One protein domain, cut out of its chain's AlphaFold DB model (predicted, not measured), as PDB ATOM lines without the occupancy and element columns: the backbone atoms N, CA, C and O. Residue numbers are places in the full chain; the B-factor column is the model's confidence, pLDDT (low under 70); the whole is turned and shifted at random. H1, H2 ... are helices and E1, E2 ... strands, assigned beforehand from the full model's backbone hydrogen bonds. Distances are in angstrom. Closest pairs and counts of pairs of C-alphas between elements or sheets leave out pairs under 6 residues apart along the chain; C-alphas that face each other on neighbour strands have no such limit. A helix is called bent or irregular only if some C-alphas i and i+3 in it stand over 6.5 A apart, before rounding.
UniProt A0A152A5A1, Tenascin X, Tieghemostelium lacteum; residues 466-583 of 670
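This is residues 466 to 583 of the 670 residues of the protein "Tenascin X" of Tieghemostelium lacteum (UniProt A0A152A5A1). Little of this domain is regular structure: a twisted antiparallel sheet, ordered E3, E4, E1, E6, E7, makes a wall, with the short antiparallel pair E2 and E5 and helix H1 over one face. Residues 466 to 500, with no named element, pair at 473 to 474 with E7 and at 481 to 482 with E5. The 118 residues, under half in named elements, run E1 E2 E3 E4 H1 E5 E6 E7, mostly strand; the whole is compact, radius of gyration of the C-alphas 13.8 A, spanning 44 by 26 by 26 A.

E1 is residues 501 to 506, from C-alpha (181.635, 107.717, 230.924); E3 526 to 532; E4 535 to 540; E6 565 to 571, 19.7 A; E7 575 to 581, 19.2 A, ending at (162.319, 118.377, 224.212). E2 is 515 to 517, E5 555 to 557, H1 547 to 553.

Within hydrogen-bond range are N 503 and O 570 for E1 and E6, 2.8 A; N 504 and O 536 for E1 and E4, 2.8 A; N 529 and O 537 in hairpin E3 and E4, 2.9 A; N 567 and O 579 in hairpin E6 and E7, 2.8 A; N 515 and O 557 for E2 and E5, 2.9 A. H1 is on the five-stranded sheet over E4, height 9.3 A, its closest C-alphas to E4 being Phe 547 and Asn 540, 6.3 A. H1 is irregular, C-alphas 550 and 553 lying 7.4 A apart, with 0 of 3 O i to N i+4 pairs and 1 of 4 O i to N i+3 pairs within range.

The farthest C-alphas, Lys 496 and Lys 562, are 43.9 A apart. The printed part has no cut, and no link between named elements is long. The model's pLDDT is under 70 at residues 561 to 563 and 583.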
ATOM      1  N   ASN A 466     174.201 100.355 223.756       89.69
ATOM      2  CA  ASN A 466     173.194 101.257 223.201       89.69
ATOM      3  C   ASN A 466     172.143 101.557 224.277       89.69
ATOM      4  O   ASN A 466     171.774 100.670 225.041       89.69
ATOM      5  N   LEU A 467     171.634 102.787 224.323       93.31
ATOM      6  CA  LEU A 467     170.569 103.195 225.241       93.31
ATOM      7  C   LEU A 467     169.192 102.589 224.899       93.31
ATOM      8  O   LEU A 467     168.357 102.469 225.794       93.31
ATOM      9  N   GLN A 468     168.949 102.213 223.635       93.19
ATOM     10  CA  GLN A 468     167.651 101.741 223.121       93.19
ATOM     11  C   GLN A 468     166.507 102.690 223.520       93.19
ATOM     12  O   GLN A 468     165.580 102.328 224.253       93.19
ATOM     13  N   LEU A 469     166.607 103.945 223.078       91.12
ATOM     14  CA  LEU A 469     165.588 104.960 223.338       91.12
ATOM     15  C   LEU A 469     164.267 104.572 222.657       91.12
ATOM     16  O   LEU A 469     164.240 104.246 221.472       91.12
ATOM     17  N   LYS A 470     163.157 104.637 223.398       90.19
ATOM     18  CA  LYS A 470     161.809 104.379 222.858       90.19
ATOM     19  C   LYS A 470     161.294 105.562 222.042       90.19
ATOM     20  O   LYS A 470     160.580 105.364 221.064       90.19
ATOM     21  N   SER A 471     161.642 106.779 222.459       85.81
ATOM     22  CA  SER A 471     161.373 108.026 221.749       85.81
ATOM     23  C   SER A 471     162.552 108.979 221.902       85.81
ATOM     24  O   SER A 471     163.061 109.170 223.007       85.81
ATOM     25  N   THR A 472     162.946 109.617 220.805       86.44
ATOM     26  CA  THR A 472     163.890 110.744 220.798       86.44
ATOM     27  C   THR A 472     163.178 112.092 220.881       86.44
ATOM     28  O   THR A 472     163.834 113.113 220.992       86.44
ATOM     29  N   SER A 473     161.843 112.115 220.863       85.75
ATOM     30  CA  SER A 473     161.032 113.328 220.999       85.75
ATOM     31  C   SER A 473     160.209 113.255 222.286       85.75
ATOM     32  O   SER A 473     159.432 112.313 222.493       85.75
ATOM     33  N   ILE A 474     160.400 114.234 223.168       86.31
ATOM     34  CA  ILE A 474     159.704 114.370 224.447       86.31
ATOM     35  C   ILE A 474     158.745 115.562 224.355       86.31
ATOM     36  O   ILE A 474     159.175 116.688 224.076       86.31
ATOM     37  N   PRO A 475     157.434 115.348 224.578       80.31
ATOM     38  CA  PRO A 475     156.461 116.425 224.522       80.31
ATOM     39  C   PRO A 475     156.631 117.388 225.698       80.31
ATOM     40  O   PRO A 475     157.099 117.017 226.776       80.31
ATOM     41  N   PHE A 476     156.174 118.620 225.492       77.88
ATOM     42  CA  PHE A 476     156.186 119.673 226.500       77.88
ATOM     43  C   PHE A 476     155.557 119.246 227.836       77.88
ATOM     44  O   PHE A 476     154.476 118.651 227.877       77.88
ATOM     45  N   ASN A 477     156.190 119.673 228.930       79.56
ATOM     46  CA  ASN A 477     155.696 119.548 230.295       79.56
ATOM     47  C   ASN A 477     155.629 120.929 230.971       79.56
ATOM     48  O   ASN A 477     156.625 121.647 231.051       79.56
ATOM     49  N   GLN A 478     154.461 121.271 231.525       75.56
ATOM     50  CA  GLN A 478     154.221 122.543 232.218       75.56
ATOM     51  C   GLN A 478     155.110 122.764 233.447       75.56
ATOM     52  O   GLN A 478     155.341 123.916 233.806       75.56
ATOM     53  N   SER A 479     155.614 121.705 234.094       85.06
ATOM     54  CA  SER A 479     156.516 121.863 235.242       85.06
ATOM     55  C   SER A 479     157.898 122.401 234.859       85.06
ATOM     56  O   SER A 479     158.632 122.839 235.740       85.06
ATOM     57  N   GLY A 480     158.271 122.332 233.574       87.19
ATOM     58  CA  GLY A 480     159.616 122.665 233.102       87.19
ATOM     59  C   GLY A 480     160.691 121.654 233.514       87.19
ATOM     60  O   GLY A 480     161.862 121.898 233.256       87.19
ATOM     61  N   ILE A 481     160.318 120.530 234.138       92.50
ATOM     62  CA  ILE A 481     161.237 119.473 234.580       92.50
ATOM     63  C   ILE A 481     160.962 118.207 233.766       92.50
ATOM     64  O   ILE A 481     159.833 117.703 233.732       92.50
ATOM     65  N   TYR A 482     162.005 117.677 233.135       93.06
ATOM     66  CA  TYR A 482     161.938 116.546 232.217       93.06
ATOM     67  C   TYR A 482     162.865 115.424 232.681       93.06
ATOM     68  O   TYR A 482     164.082 115.547 232.583       93.06
ATOM     69  N   HIS A 483     162.294 114.302 233.127       93.75
ATOM     70  CA  HIS A 483     163.027 113.048 233.345       93.75
ATOM     71  C   HIS A 483     163.026 112.226 232.053       93.75
ATOM     72  O   HIS A 483     162.294 111.249 231.906       93.75
ATOM     73  N   PHE A 484     163.799 112.676 231.068       92.69
ATOM     74  CA  PHE A 484     163.676 112.249 229.670       92.69
ATOM     75  C   PHE A 484     164.118 110.800 229.389       92.69
ATOM     76  O   PHE A 484     163.776 110.252 228.339       92.69
ATOM     77  N   LEU A 485     164.829 110.154 230.321       95.19
ATOM     78  CA  LEU A 485     165.133 108.717 230.262       95.19
ATOM     79  C   LEU A 485     164.153 107.865 231.073       95.19
ATOM     80  O   LEU A 485     164.033 106.668 230.827       95.19
ATOM     81  N   GLN A 486     163.407 108.436 232.021       94.31
ATOM     82  CA  GLN A 486     162.511 107.656 232.868       94.31
ATOM     83  C   GLN A 486     161.440 106.957 232.014       94.31
ATOM     84  O   GLN A 486     160.655 107.596 231.321       94.31
ATOM     85  N   ASN A 487     161.416 105.620 232.054       91.56
ATOM     86  CA  ASN A 487     160.563 104.756 231.224       91.56
ATOM     87  C   ASN A 487     160.769 104.860 229.696       91.56
ATOM     88  O   ASN A 487     160.049 104.182 228.952       91.56
ATOM     89  N   ASN A 488     161.755 105.627 229.222       90.25
ATOM     90  CA  ASN A 488     161.983 105.931 227.806       90.25
ATOM     91  C   ASN A 488     163.215 105.221 227.205       90.25
ATOM     92  O   ASN A 488     163.589 105.483 226.068       90.25
ATOM     93  N   TYR A 489     163.850 104.306 227.937       95.50
ATOM     94  CA  TYR A 489     165.047 103.597 227.473       95.50
ATOM     95  C   TYR A 489     165.148 102.187 228.073       95.50
ATOM     96  O   TYR A 489     164.504 101.900 229.088       95.50
ATOM     97  N   GLN A 490     165.900 101.304 227.411       94.06
ATOM     98  CA  GLN A 490     166.186  99.926 227.836       94.06
ATOM     99  C   GLN A 490     167.613  99.552 227.407       94.06
ATOM    100  O   GLN A 490     167.789  98.872 226.395       94.06
ATOM    101  N   PRO A 491     168.637 100.031 228.126       93.00
ATOM    102  CA  PRO A 491     170.004  99.947 227.648       93.00
ATOM    103  C   PRO A 491     170.446  98.488 227.484       93.00
ATOM    104  O   PRO A 491     170.070  97.607 228.258       93.00
ATOM    105  N   LEU A 492     171.252  98.243 226.457       89.50
ATOM    106  CA  LEU A 492     171.806  96.938 226.128       89.50
ATOM    107  C   LEU A 492     173.322  97.066 226.013       89.50
ATOM    108  O   LEU A 492     173.796  97.826 225.171       89.50
ATOM    109  N   THR A 493     174.053  96.285 226.807       85.25
ATOM    110  CA  THR A 493     175.514  96.153 226.727       85.25
ATOM    111  C   THR A 493     175.858  94.692 226.459       85.25
ATOM    112  O   THR A 493     175.432  93.815 227.210       85.25
ATOM    113  N   THR A 494     176.605  94.411 225.390       81.94
ATOM    114  CA  THR A 494     176.961  93.034 224.984       81.94
ATOM    115  C   THR A 494     178.464  92.756 224.997       81.94
ATOM    116  O   THR A 494     178.875  91.618 224.777       81.94
ATOM    117  N   SER A 495     179.296  93.773 225.230       79.50
ATOM    118  CA  SER A 495     180.754  93.649 225.327       79.50
ATOM    119  C   SER A 495     181.225  93.243 226.723       79.50
ATOM    120  O   SER A 495     180.514  93.401 227.714       79.50
ATOM    121  N   LYS A 496     182.472  92.755 226.807       79.44
ATOM    122  CA  LYS A 496     183.155  92.513 228.088       79.44
ATOM    123  C   LYS A 496     183.574  93.811 228.785       79.44
ATOM    124  O   LYS A 496     183.526  93.869 230.009       79.44
ATOM    125  N   CYS A 497     183.979  94.819 228.015       86.56
ATOM    126  CA  CYS A 497     184.356  96.133 228.530       86.56
ATOM    127  C   CYS A 497     183.139  97.047 228.636       86.56
ATOM    128  O   CYS A 497     182.214  96.952 227.822       86.56
ATOM    129  N   GLN A 498     183.123  97.883 229.673       87.00
ATOM    130  CA  GLN A 498     181.983  98.724 230.020       87.00
ATOM    131  C   GLN A 498     182.157 100.146 229.493       87.00
ATOM    132  O   GLN A 498     183.269 100.616 229.266       87.00
ATOM    133  N   VAL A 499     181.036 100.855 229.367       92.12
ATOM    134  CA  VAL A 499     181.042 102.297 229.120       92.12
ATOM    135  C   VAL A 499     181.741 102.996 230.288       92.12
ATOM    136  O   VAL A 499     181.307 102.863 231.436       92.12
ATOM    137  N   GLN A 500     182.817 103.723 229.986       92.44
ATOM    138  CA  GLN A 500     183.620 104.438 230.979       92.44
ATOM    139  C   GLN A 500     182.911 105.696 231.498       92.44
ATOM    140  O   GLN A 500     182.849 105.940 232.704       92.44
ATOM    141  N   SER A 501     182.340 106.484 230.589       94.50
ATOM    142  CA  SER A 501     181.635 107.717 230.924       94.50
ATOM    143  C   SER A 501     180.509 108.023 229.936       94.50
ATOM    144  O   SER A 501     180.485 107.521 228.809       94.50
ATOM    145  N   LEU A 502     179.549 108.837 230.375       96.44
ATOM    146  CA  LEU A 502     178.478 109.380 229.542       96.44
ATOM    147  C   LEU A 502     178.392 110.889 229.765       96.44
ATOM    148  O   LEU A 502     178.060 111.339 230.865       96.44
ATOM    149  N   ARG A 503     178.682 111.668 228.724       96.56
ATOM    150  CA  ARG A 503     178.483 113.115 228.694       96.56
ATOM    151  C   ARG A 503     177.054 113.421 228.265       96.56
ATOM    152  O   ARG A 503     176.559 112.845 227.298       96.56
ATOM    153  N   ILE A 504     176.400 114.321 228.985       98.00
ATOM    154  CA  ILE A 504     175.064 114.819 228.679       98.00
ATOM    155  C   ILE A 504     175.154 116.330 228.545       98.00
ATOM    156  O   ILE A 504     175.557 117.018 229.490       98.00
ATOM    157  N   ARG A 505     174.766 116.842 227.380       97.56
ATOM    158  CA  ARG A 505     174.919 118.255 227.045       97.56
ATOM    159  C   ARG A 505     173.682 118.797 226.346       97.56
ATOM    160  O   ARG A 505     173.074 118.130 225.519       97.56
ATOM    161  N   LEU A 506     173.318 120.031 226.680       96.00
ATOM    162  CA  LEU A 506     172.380 120.817 225.885       96.00
ATOM    163  C   LEU A 506     173.117 121.399 224.671       96.00
ATOM    164  O   LEU A 506     174.068 122.166 224.840       96.00
ATOM    165  N   GLU A 507     172.680 121.039 223.468       93.75
ATOM    166  CA  GLU A 507     173.314 121.482 222.218       93.75
ATOM    167  C   GLU A 507     172.915 122.912 221.842       93.75
ATOM    168  O   GLU A 507     173.699 123.663 221.261       93.75
ATOM    169  N   ASN A 508     171.700 123.327 222.203       90.00
ATOM    170  CA  ASN A 508     171.275 124.708 222.007       90.00
ATOM    171  C   ASN A 508     171.987 125.652 222.986       90.00
ATOM    172  O   ASN A 508     172.363 125.265 224.091       90.00
ATOM    173  N   LEU A 509     172.064 126.934 222.612       87.19
ATOM    174  CA  LEU A 509     172.498 128.014 223.503       87.19
ATOM    175  C   LEU A 509     171.727 127.958 224.837       87.19
ATOM    176  O   LEU A 509     170.496 128.027 224.802       87.19
ATOM    177  N   PRO A 510     172.408 127.816 225.991       89.81
ATOM    178  CA  PRO A 510     171.747 127.738 227.293       89.81
ATOM    179  C   PRO A 510     170.985 129.022 227.649       89.81
ATOM    180  O   PRO A 510     171.514 130.126 227.512       89.81
ATOM    181  N   GLU A 511     169.764 128.884 228.167       89.12
ATOM    182  CA  GLU A 511     168.963 129.988 228.702       89.12
ATOM    183  C   GLU A 511     169.016 130.032 230.236       89.12
ATOM    184  O   GLU A 511     169.366 129.069 230.925       89.12
ATOM    185  N   LYS A 512     168.632 131.175 230.813       86.50
ATOM    186  CA  LYS A 512     168.599 131.335 232.270       86.50
ATOM    187  C   LYS A 512     167.584 130.375 232.899       86.50
ATOM    188  O   LYS A 512     166.376 130.536 232.745       86.50
ATOM    189  N   GLY A 513     168.091 129.461 233.723       87.12
ATOM    190  CA  GLY A 513     167.290 128.439 234.395       87.12
ATOM    191  C   GLY A 513     167.363 127.066 233.733       87.12
ATOM    192  O   GLY A 513     166.750 126.147 234.266       87.12
ATOM    193  N   ASP A 514     168.114 126.923 232.636       94.25
ATOM    194  CA  ASP A 514     168.452 125.618 232.080       94.25
ATOM    195  C   ASP A 514     169.495 124.916 232.961       94.25
ATOM    196  O   ASP A 514     170.584 125.448 233.224       94.25
ATOM    197  N   SER A 515     169.172 123.707 233.415       96.50
ATOM    198  CA  SER A 515     170.104 122.863 234.156       96.50
ATOM    199  C   SER A 515     169.898 121.380 233.877       96.50
ATOM    200  O   SER A 515     168.776 120.894 233.747       96.50
ATOM    201  N   LEU A 516     171.012 120.654 233.810       97.75
ATOM    202  CA  LEU A 516     171.062 119.200 233.853       97.75
ATOM    203  C   LEU A 516     171.455 118.749 235.256       97.75
ATOM    204  O   LEU A 516     172.471 119.191 235.818       97.75
ATOM    205  N   GLU A 517     170.663 117.840 235.808       96.62
ATOM    206  CA  GLU A 517     170.889 117.259 237.123       96.62
ATOM    207  C   GLU A 517     170.830 115.737 237.064       96.62
ATOM    208  O   GLU A 517     170.067 115.130 236.312       96.62
ATOM    209  N   PHE A 518     171.669 115.114 237.880       96.50
ATOM    210  CA  PHE A 518     171.660 113.682 238.100       96.50
ATOM    211  C   PHE A 518     172.005 113.428 239.555       96.50
ATOM    212  O   PHE A 518     173.013 113.926 240.060       96.50
ATOM    213  N   ILE A 519     171.158 112.649 240.217       90.94
ATOM    214  CA  ILE A 519     171.413 112.149 241.561       90.94
ATOM    215  C   ILE A 519     171.682 110.651 241.408       90.94
ATOM    216  O   ILE A 519     170.737 109.903 241.119       90.94
ATOM    217  N   PRO A 520     172.947 110.215 241.556       89.56
ATOM    218  CA  PRO A 520     173.296 108.806 241.497       89.56
ATOM    219  C   PRO A 520     172.529 108.000 242.554       89.56
ATOM    220  O   PRO A 520     172.422 108.445 243.702       89.56
ATOM    221  N   PRO A 521     172.023 106.800 242.220       88.31
ATOM    222  CA  PRO A 521     171.553 105.856 243.225       88.31
ATOM    223  C   PRO A 521     172.647 105.575 244.262       88.31
ATOM    224  O   PRO A 521     173.808 105.403 243.896       88.31
ATOM    225  N   ILE A 522     172.278 105.456 245.543       83.56
ATOM    226  CA  ILE A 522     173.222 105.200 246.655       83.56
ATOM    227  C   ILE A 522     174.052 103.923 246.422       83.56
ATOM    228  O   ILE A 522     175.194 103.830 246.857       83.56
ATOM    229  N   SER A 523     173.480 102.938 245.727       81.94
ATOM    230  CA  SER A 523     174.137 101.675 245.378       81.94
ATOM    231  C   SER A 523     175.146 101.781 244.232       81.94
ATOM    232  O   SER A 523     175.875 100.823 243.998       81.94
ATOM    233  N   SER A 524     175.176 102.897 243.500       85.50
ATOM    234  CA  SER A 524     176.062 103.105 242.352       85.50
ATOM    235  C   SER A 524     177.275 103.948 242.742       85.50
ATOM    236  O   SER A 524     177.153 104.897 243.518       85.50
ATOM    237  N   ARG A 525     178.449 103.655 242.170       90.00
ATOM    238  CA  ARG A 525     179.630 104.527 242.287       90.00
ATOM    239  C   ARG A 525     179.796 105.393 241.044       90.00
ATOM    240  O   ARG A 525     180.818 105.348 240.373       90.00
ATOM    241  N   ILE A 526     178.779 106.200 240.745       95.12
ATOM    242  CA  ILE A 526     178.834 107.161 239.637       95.12
ATOM    243  C   ILE A 526     179.301 108.516 240.163       95.12
ATOM    244  O   ILE A 526     178.649 109.113 241.022       95.12
ATOM    245  N   LYS A 527     180.414 109.025 239.627       94.69
ATOM    246  CA  LYS A 527     180.881 110.390 239.908       94.69
ATOM    247  C   LYS A 527     180.344 111.334 238.837       94.69
ATOM    248  O   LYS A 527     180.481 111.060 237.651       94.69
ATOM    249  N   VAL A 528     179.759 112.454 239.250       95.00
ATOM    250  CA  VAL A 528     179.300 113.507 238.333       95.00
ATOM    251  C   VAL A 528     180.336 114.619 238.305       95.00
ATOM    252  O   VAL A 528     180.681 115.177 239.345       95.00
ATOM    253  N   THR A 529     180.814 114.956 237.116       93.38
ATOM    254  CA  THR A 529     181.599 116.173 236.867       93.38
ATOM    255  C   THR A 529     180.774 117.134 236.028       93.38
ATOM    256  O   THR A 529     179.873 116.718 235.300       93.38
ATOM    257  N   ARG A 530     181.030 118.431 236.180       93.50
ATOM    258  CA  ARG A 530     180.201 119.480 235.594       93.50
ATOM    259  C   ARG A 530     181.089 120.515 234.921       93.50
ATOM    260  O   ARG A 530     181.822 121.214 235.613       93.50
ATOM    261  N   ALA A 531     180.980 120.626 233.601       91.12
ATOM    262  CA  ALA A 531     181.616 121.699 232.843       91.12
ATOM    263  C   ALA A 531     180.763 122.981 232.878       91.12
ATOM    264  O   ALA A 531     181.294 124.085 232.944       91.12
ATOM    265  N   SER A 532     179.430 122.845 232.887       94.44
ATOM    266  CA  SER A 532     178.488 123.964 233.043       94.44
ATOM    267  C   SER A 532     177.147 123.500 233.634       94.44
ATOM    268  O   SER A 532     176.939 122.313 233.890       94.44
ATOM    269  N   SER A 533     176.183 124.402 233.858       95.69
ATOM    270  CA  SER A 533     174.843 123.982 234.309       95.69
ATOM    271  C   SER A 533     174.159 123.027 233.325       95.69
ATOM    272  O   SER A 533     173.344 122.216 233.758       95.69
ATOM    273  N   THR A 534     174.527 123.061 232.043       96.56
ATOM    274  CA  THR A 534     173.926 122.281 230.951       96.56
ATOM    275  C   THR A 534     174.913 121.328 230.271       96.56
ATOM    276  O   THR A 534     174.676 120.907 229.142       96.56
ATOM    277  N   ASP A 535     176.019 120.997 230.937       97.12
ATOM    278  CA  ASP A 535     177.029 120.053 230.447       97.12
ATOM    279  C   ASP A 535     177.622 119.290 231.636       97.12
ATOM    280  O   ASP A 535     178.349 119.855 232.467       97.12
ATOM    281  N   ILE A 536     177.226 118.023 231.753       97.44
ATOM    282  CA  ILE A 536     177.644 117.117 232.823       97.44
ATOM    283  C   ILE A 536     178.222 115.835 232.234       97.44
ATOM    284  O   ILE A 536     177.741 115.337 231.221       97.44
ATOM    285  N   THR A 537     179.192 115.251 232.927       96.56
ATOM    286  CA  THR A 537     179.738 113.933 232.593       96.56
ATOM    287  C   THR A 537     179.585 113.005 233.786       96.56
ATOM    288  O   THR A 537     179.977 113.343 234.909       96.56
ATOM    289  N   LEU A 538     178.992 111.843 233.532       97.25
ATOM    290  CA  LEU A 538     178.795 110.759 234.485       97.25
ATOM    291  C   LEU A 538     179.908 109.729 234.294       97.25
ATOM    292  O   LEU A 538     180.058 109.204 233.196       97.25
ATOM    293  N   HIS A 539     180.649 109.420 235.354       95.50
ATOM    294  CA  HIS A 539     181.807 108.524 235.324       95.50
ATOM    295  C   HIS A 539     181.514 107.208 236.036       95.50
ATOM    296  O   HIS A 539     181.090 107.217 237.196       95.50
ATOM    297  N   ASN A 540     181.767 106.088 235.362       93.81
ATOM    298  CA  ASN A 540     181.563 104.728 235.856       93.81
ATOM    299  C   ASN A 540     182.744 104.268 236.736       93.81
ATOM    300  O   ASN A 540     183.567 103.458 236.315       93.81
ATOM    301  N   MET A 541     182.857 104.802 237.959       90.94
ATOM    302  CA  MET A 541     184.058 104.634 238.802       90.94
ATOM    303  C   MET A 541     184.315 103.196 239.276       90.94
ATOM    304  O   MET A 541     185.385 102.907 239.804       90.94
ATOM    305  N   ASP A 542     183.326 102.306 239.188       86.75
ATOM    306  CA  ASP A 542     183.456 100.896 239.555       86.75
ATOM    307  C   ASP A 542     183.471  99.949 238.356       86.75
ATOM    308  O   ASP A 542     183.485  98.735 238.564       86.75
ATOM    309  N   HIS A 543     183.504 100.488 237.132       86.56
ATOM    310  CA  HIS A 543     183.459  99.714 235.893       86.56
ATOM    311  C   HIS A 543     182.251  98.756 235.857       86.56
ATOM    312  O   HIS A 543     182.339  97.623 235.382       86.56
ATOM    313  N   SER A 544     181.103  99.186 236.392       87.38
ATOM    314  CA  SER A 544     179.898  98.362 236.440       87.38
ATOM    315  C   SER A 544     179.269  98.203 235.056       87.38
ATOM    316  O   SER A 544     179.083  99.176 234.320       87.38
ATOM    317  N   ILE A 545     178.878  96.971 234.708       85.94
ATOM    318  CA  ILE A 545     178.109  96.687 233.485       85.94
ATOM    319  C   ILE A 545     176.694  97.288 233.554       85.94
ATOM    320  O   ILE A 545     176.095  97.595 232.524       85.94
ATOM    321  N   ASP A 546     176.196  97.526 234.773       88.94
ATOM    322  CA  ASP A 546     174.894  98.133 235.050       88.94
ATOM    323  C   ASP A 546     174.931  99.665 235.030       88.94
ATOM    324  O   ASP A 546     173.929 100.308 235.337       88.94
ATOM    325  N   PHE A 547     176.060 100.286 234.674       93.19
ATOM    326  CA  PHE A 547     176.203 101.744 234.640       93.19
ATOM    327  C   PHE A 547     175.053 102.439 233.901       93.19
ATOM    328  O   PHE A 547     174.414 103.337 234.451       93.19
ATOM    329  N   LEU A 548     174.722 101.963 232.697       93.88
ATOM    330  CA  LEU A 548     173.644 102.545 231.900       93.88
ATOM    331  C   LEU A 548     172.253 102.310 232.510       93.88
ATOM    332  O   LEU A 548     171.358 103.105 232.261       93.88
ATOM    333  N   ASN A 549     172.050 101.281 233.341       92.75
ATOM    334  CA  ASN A 549     170.752 101.007 233.976       92.75
ATOM    335  C   ASN A 549     170.368 102.066 235.030       92.75
ATOM    336  O   ASN A 549     169.193 102.204 235.376       92.75
ATOM    337  N   HIS A 550     171.338 102.839 235.525       93.69
ATOM    338  CA  HIS A 550     171.145 103.809 236.605       93.69
ATOM    339  C   HIS A 550     170.801 105.232 236.129       93.69
ATOM    340  O   HIS A 550     170.670 106.135 236.953       93.69
ATOM    341  N   LEU A 551     170.623 105.452 234.824       94.50
ATOM    342  CA  LEU A 551     170.495 106.787 234.226       94.50
ATOM    343  C   LEU A 551     169.071 107.373 234.287       94.50
ATOM    344  O   LEU A 551     168.842 108.506 233.875       94.50
ATOM    345  N   SER A 552     168.085 106.640 234.812       93.06
ATOM    346  CA  SER A 552     166.672 107.047 234.753       93.06
ATOM    347  C   SER A 552     166.345 108.328 235.525       93.06
ATOM    348  O   SER A 552     165.316 108.941 235.251       93.06
ATOM    349  N   SER A 553     167.166 108.705 236.513       93.69
ATOM    350  CA  SER A 553     166.954 109.900 237.341       93.69
ATOM    351  C   SER A 553     167.498 111.187 236.718       93.69
ATOM    352  O   SER A 553     167.260 112.251 237.289       93.69
ATOM    353  N   ILE A 554     168.189 111.120 235.570       96.56
ATOM    354  CA  ILE A 554     168.683 112.321 234.884       96.56
ATOM    355  C   ILE A 554     167.494 113.226 234.561       96.56
ATOM    356  O   ILE A 554     166.479 112.776 234.015       96.56
ATOM    357  N   SER A 555     167.622 114.500 234.916       95.81
ATOM    358  CA  SER A 555     166.617 115.516 234.656       95.81
ATOM    359  C   SER A 555     167.204 116.707 233.916       95.81
ATOM    360  O   SER A 555     168.346 117.116 234.129       95.81
ATOM    361  N   PHE A 556     166.382 117.276 233.042       96.00
ATOM    362  CA  PHE A 556     166.590 118.599 232.480       96.00
ATOM    363  C   PHE A 556     165.520 119.538 233.025       96.00
ATOM    364  O   PHE A 556     164.326 119.262 232.894       96.00
ATOM    365  N   THR A 557     165.947 120.632 233.642       95.12
ATOM    366  CA  THR A 557     165.070 121.709 234.099       95.12
ATOM    367  C   THR A 557     165.230 122.893 233.164       95.12
ATOM    368  O   THR A 557     166.350 123.243 232.814       95.12
ATOM    369  N   THR A 558     164.124 123.511 232.759       90.38
ATOM    370  CA  THR A 558     164.125 124.672 231.871       90.38
ATOM    371  C   THR A 558     162.938 125.594 232.135       90.38
ATOM    372  O   THR A 558     161.891 125.183 232.639       90.38
ATOM    373  N   ARG A 559     163.099 126.867 231.763       86.00
ATOM    374  CA  ARG A 559     162.026 127.875 231.714       86.00
ATOM    375  C   ARG A 559     161.669 128.286 230.284       86.00
ATOM    376  O   ARG A 559     160.920 129.245 230.099       86.00
ATOM    377  N   ARG A 560     162.192 127.569 229.284       79.69
ATOM    378  CA  ARG A 560     161.913 127.801 227.865       79.69
ATOM    379  C   ARG A 560     160.418 127.687 227.590       79.69
ATOM    380  O   ARG A 560     159.761 126.730 227.995       79.69
ATOM    381  N   THR A 561     159.893 128.658 226.852       68.25
ATOM    382  CA  THR A 561     158.480 128.694 226.435       68.25
ATOM    383  C   THR A 561     158.290 128.641 224.920       68.25
ATOM    384  O   THR A 561     157.154 128.494 224.481       68.25
ATOM    385  N   LYS A 562     159.379 128.748 224.137       60.88
ATOM    386  CA  LYS A 562     159.339 128.939 222.675       60.88
ATOM    387  C   LYS A 562     160.362 128.133 221.857       60.88
ATOM    388  O   LYS A 562     160.215 128.056 220.644       60.88
ATOM    389  N   SER A 563     161.417 127.594 222.474       63.47
ATOM    390  CA  SER A 563     162.514 126.890 221.782       63.47
ATOM    391  C   SER A 563     162.499 125.382 222.040       63.47
ATOM    392  O   SER A 563     162.167 124.960 223.152       63.47
ATOM    393  N   ILE A 564     162.939 124.579 221.073       73.44
ATOM    394  CA  ILE A 564     163.294 123.169 221.294       73.44
ATOM    395  C   ILE A 564     164.591 123.111 222.121       73.44
ATOM    396  O   ILE A 564     165.469 123.963 221.968       73.44
ATOM    397  N   ALA A 565     164.680 122.153 223.042       87.81
ATOM    398  CA  ALA A 565     165.915 121.817 223.741       87.81
ATOM    399  C   ALA A 565     166.381 120.429 223.286       87.81
ATOM    400  O   ALA A 565     165.744 119.428 223.601       87.81
ATOM    401  N   THR A 566     167.481 120.381 222.549       92.50
ATOM    402  CA  THR A 566     168.147 119.167 222.088       92.50
ATOM    403  C   THR A 566     169.243 118.805 223.081       92.50
ATOM    404  O   THR A 566     170.192 119.564 223.291       92.50
ATOM    405  N   ILE A 567     169.100 117.643 223.706       95.94
ATOM    406  CA  ILE A 567     170.056 117.084 224.659       95.94
ATOM    407  C   ILE A 567     170.803 115.951 223.966       95.94
ATOM    408  O   ILE A 567     170.182 114.982 223.528       95.94
ATOM    409  N   SER A 568     172.125 116.044 223.893       97.12
ATOM    410  CA  SER A 568     172.979 114.943 223.469       97.12
ATOM    411  C   SER A 568     173.346 114.056 224.659       97.12
ATOM    412  O   SER A 568     173.545 114.525 225.781       97.12
ATOM    413  N   LEU A 569     173.412 112.750 224.409       97.50
ATOM    414  CA  LEU A 569     174.012 111.744 225.271       97.50
ATOM    415  C   LEU A 569     175.135 111.094 224.474       97.50
ATOM    416  O   LEU A 569     174.886 110.442 223.456       97.50
ATOM    417  N   TYR A 570     176.362 111.293 224.932       95.06
ATOM    418  CA  TYR A 570     177.557 110.929 224.193       95.06
ATOM    419  C   TYR A 570     178.535 110.136 225.057       95.06
ATOM    420  O   TYR A 570     178.849 110.516 226.183       95.06
ATOM    421  N   SER A 571     179.034 109.037 224.507       92.62
ATOM    422  CA  SER A 571     180.159 108.271 225.032       92.62
ATOM    423  C   SER A 571     181.066 107.902 223.863       92.62
ATOM    424  O   SER A 571     180.574 107.376 222.858       92.62
ATOM    425  N   ARG A 572     182.366 108.196 223.984       85.69
ATOM    426  CA  ARG A 572     183.362 108.064 222.905       85.69
ATOM    427  C   ARG A 572     183.282 106.674 222.262       85.69
ATOM    428  O   ARG A 572     183.186 105.663 222.957       85.69
ATOM    429  N   GLY A 573     183.187 106.648 220.930       81.94
ATOM    430  CA  GLY A 573     183.110 105.421 220.121       81.94
ATOM    431  C   GLY A 573     181.892 104.508 220.356       81.94
ATOM    432  O   GLY A 573     181.752 103.514 219.648       81.94
ATOM    433  N   THR A 574     181.004 104.825 221.308       87.44
ATOM    434  CA  THR A 574     179.997 103.872 221.808       87.44
ATOM    435  C   THR A 574     178.566 104.396 221.710       87.44
ATOM    436  O   THR A 574     177.705 103.744 221.125       87.44
ATOM    437  N   ILE A 575     178.283 105.563 222.299       91.94
ATOM    438  CA  ILE A 575     176.932 106.135 222.368       91.94
ATOM    439  C   ILE A 575     176.963 107.503 221.704       91.94
ATOM    440  O   ILE A 575     177.737 108.370 222.089       91.94
ATOM    441  N   ASN A 576     176.075 107.710 220.741       93.75
ATOM    442  CA  ASN A 576     175.791 109.020 220.182       93.75
ATOM    443  C   ASN A 576     174.283 109.094 219.949       93.75
ATOM    444  O   ASN A 576     173.741 108.442 219.055       93.75
ATOM    445  N   SER A 577     173.569 109.767 220.843       94.31
ATOM    446  CA  SER A 577     172.112 109.864 220.799       94.31
ATOM    447  C   SER A 577     171.671 111.265 221.168       94.31
ATOM    448  O   SER A 577     172.280 111.910 222.016       94.31
ATOM    449  N   THR A 578     170.583 111.720 220.564       94.19
ATOM    450  CA  THR A 578     169.976 113.015 220.864       94.19
ATOM    451  C   THR A 578     168.519 112.835 221.261       94.19
ATOM    452  O   THR A 578     167.832 111.916 220.802       94.19
ATOM    453  N   ILE A 579     168.056 113.697 222.162       92.19
ATOM    454  CA  ILE A 579     166.666 113.779 222.595       92.19
ATOM    455  C   ILE A 579     166.214 115.230 222.475       92.19
ATOM    456  O   ILE A 579     166.797 116.119 223.092       92.19
ATOM    457  N   ASP A 580     165.144 115.444 221.724       89.31
ATOM    458  CA  ASP A 580     164.500 116.734 221.549       89.31
ATOM    459  C   ASP A 580     163.341 116.887 222.533       89.31
ATOM    460  O   ASP A 580     162.402 116.088 222.569       89.31
ATOM    461  N   ILE A 581     163.395 117.946 223.331       86.38
ATOM    462  CA  ILE A 581     162.319 118.377 224.212       86.38
ATOM    463  C   ILE A 581     161.605 119.538 223.528       86.38
ATOM    464  O   ILE A 581     162.160 120.630 223.368       86.38
ATOM    465  N   HIS A 582     160.356 119.309 223.133       76.06
ATOM    466  CA  HIS A 582     159.544 120.344 222.506       76.06
ATOM    467  C   HIS A 582     158.961 121.277 223.569       76.06
ATOM    468  O   HIS A 582     158.375 120.823 224.552       76.06
ATOM    469  N   SER A 583     159.090 122.589 223.362       61.88
ATOM    470  CA  SER A 583     158.358 123.587 224.145       61.88
ATOM    471  C   SER A 583     156.979 123.871 223.535       61.88
ATOM    472  O   SER A 583     156.602 123.314 222.505       61.88
TER     473      SER A 583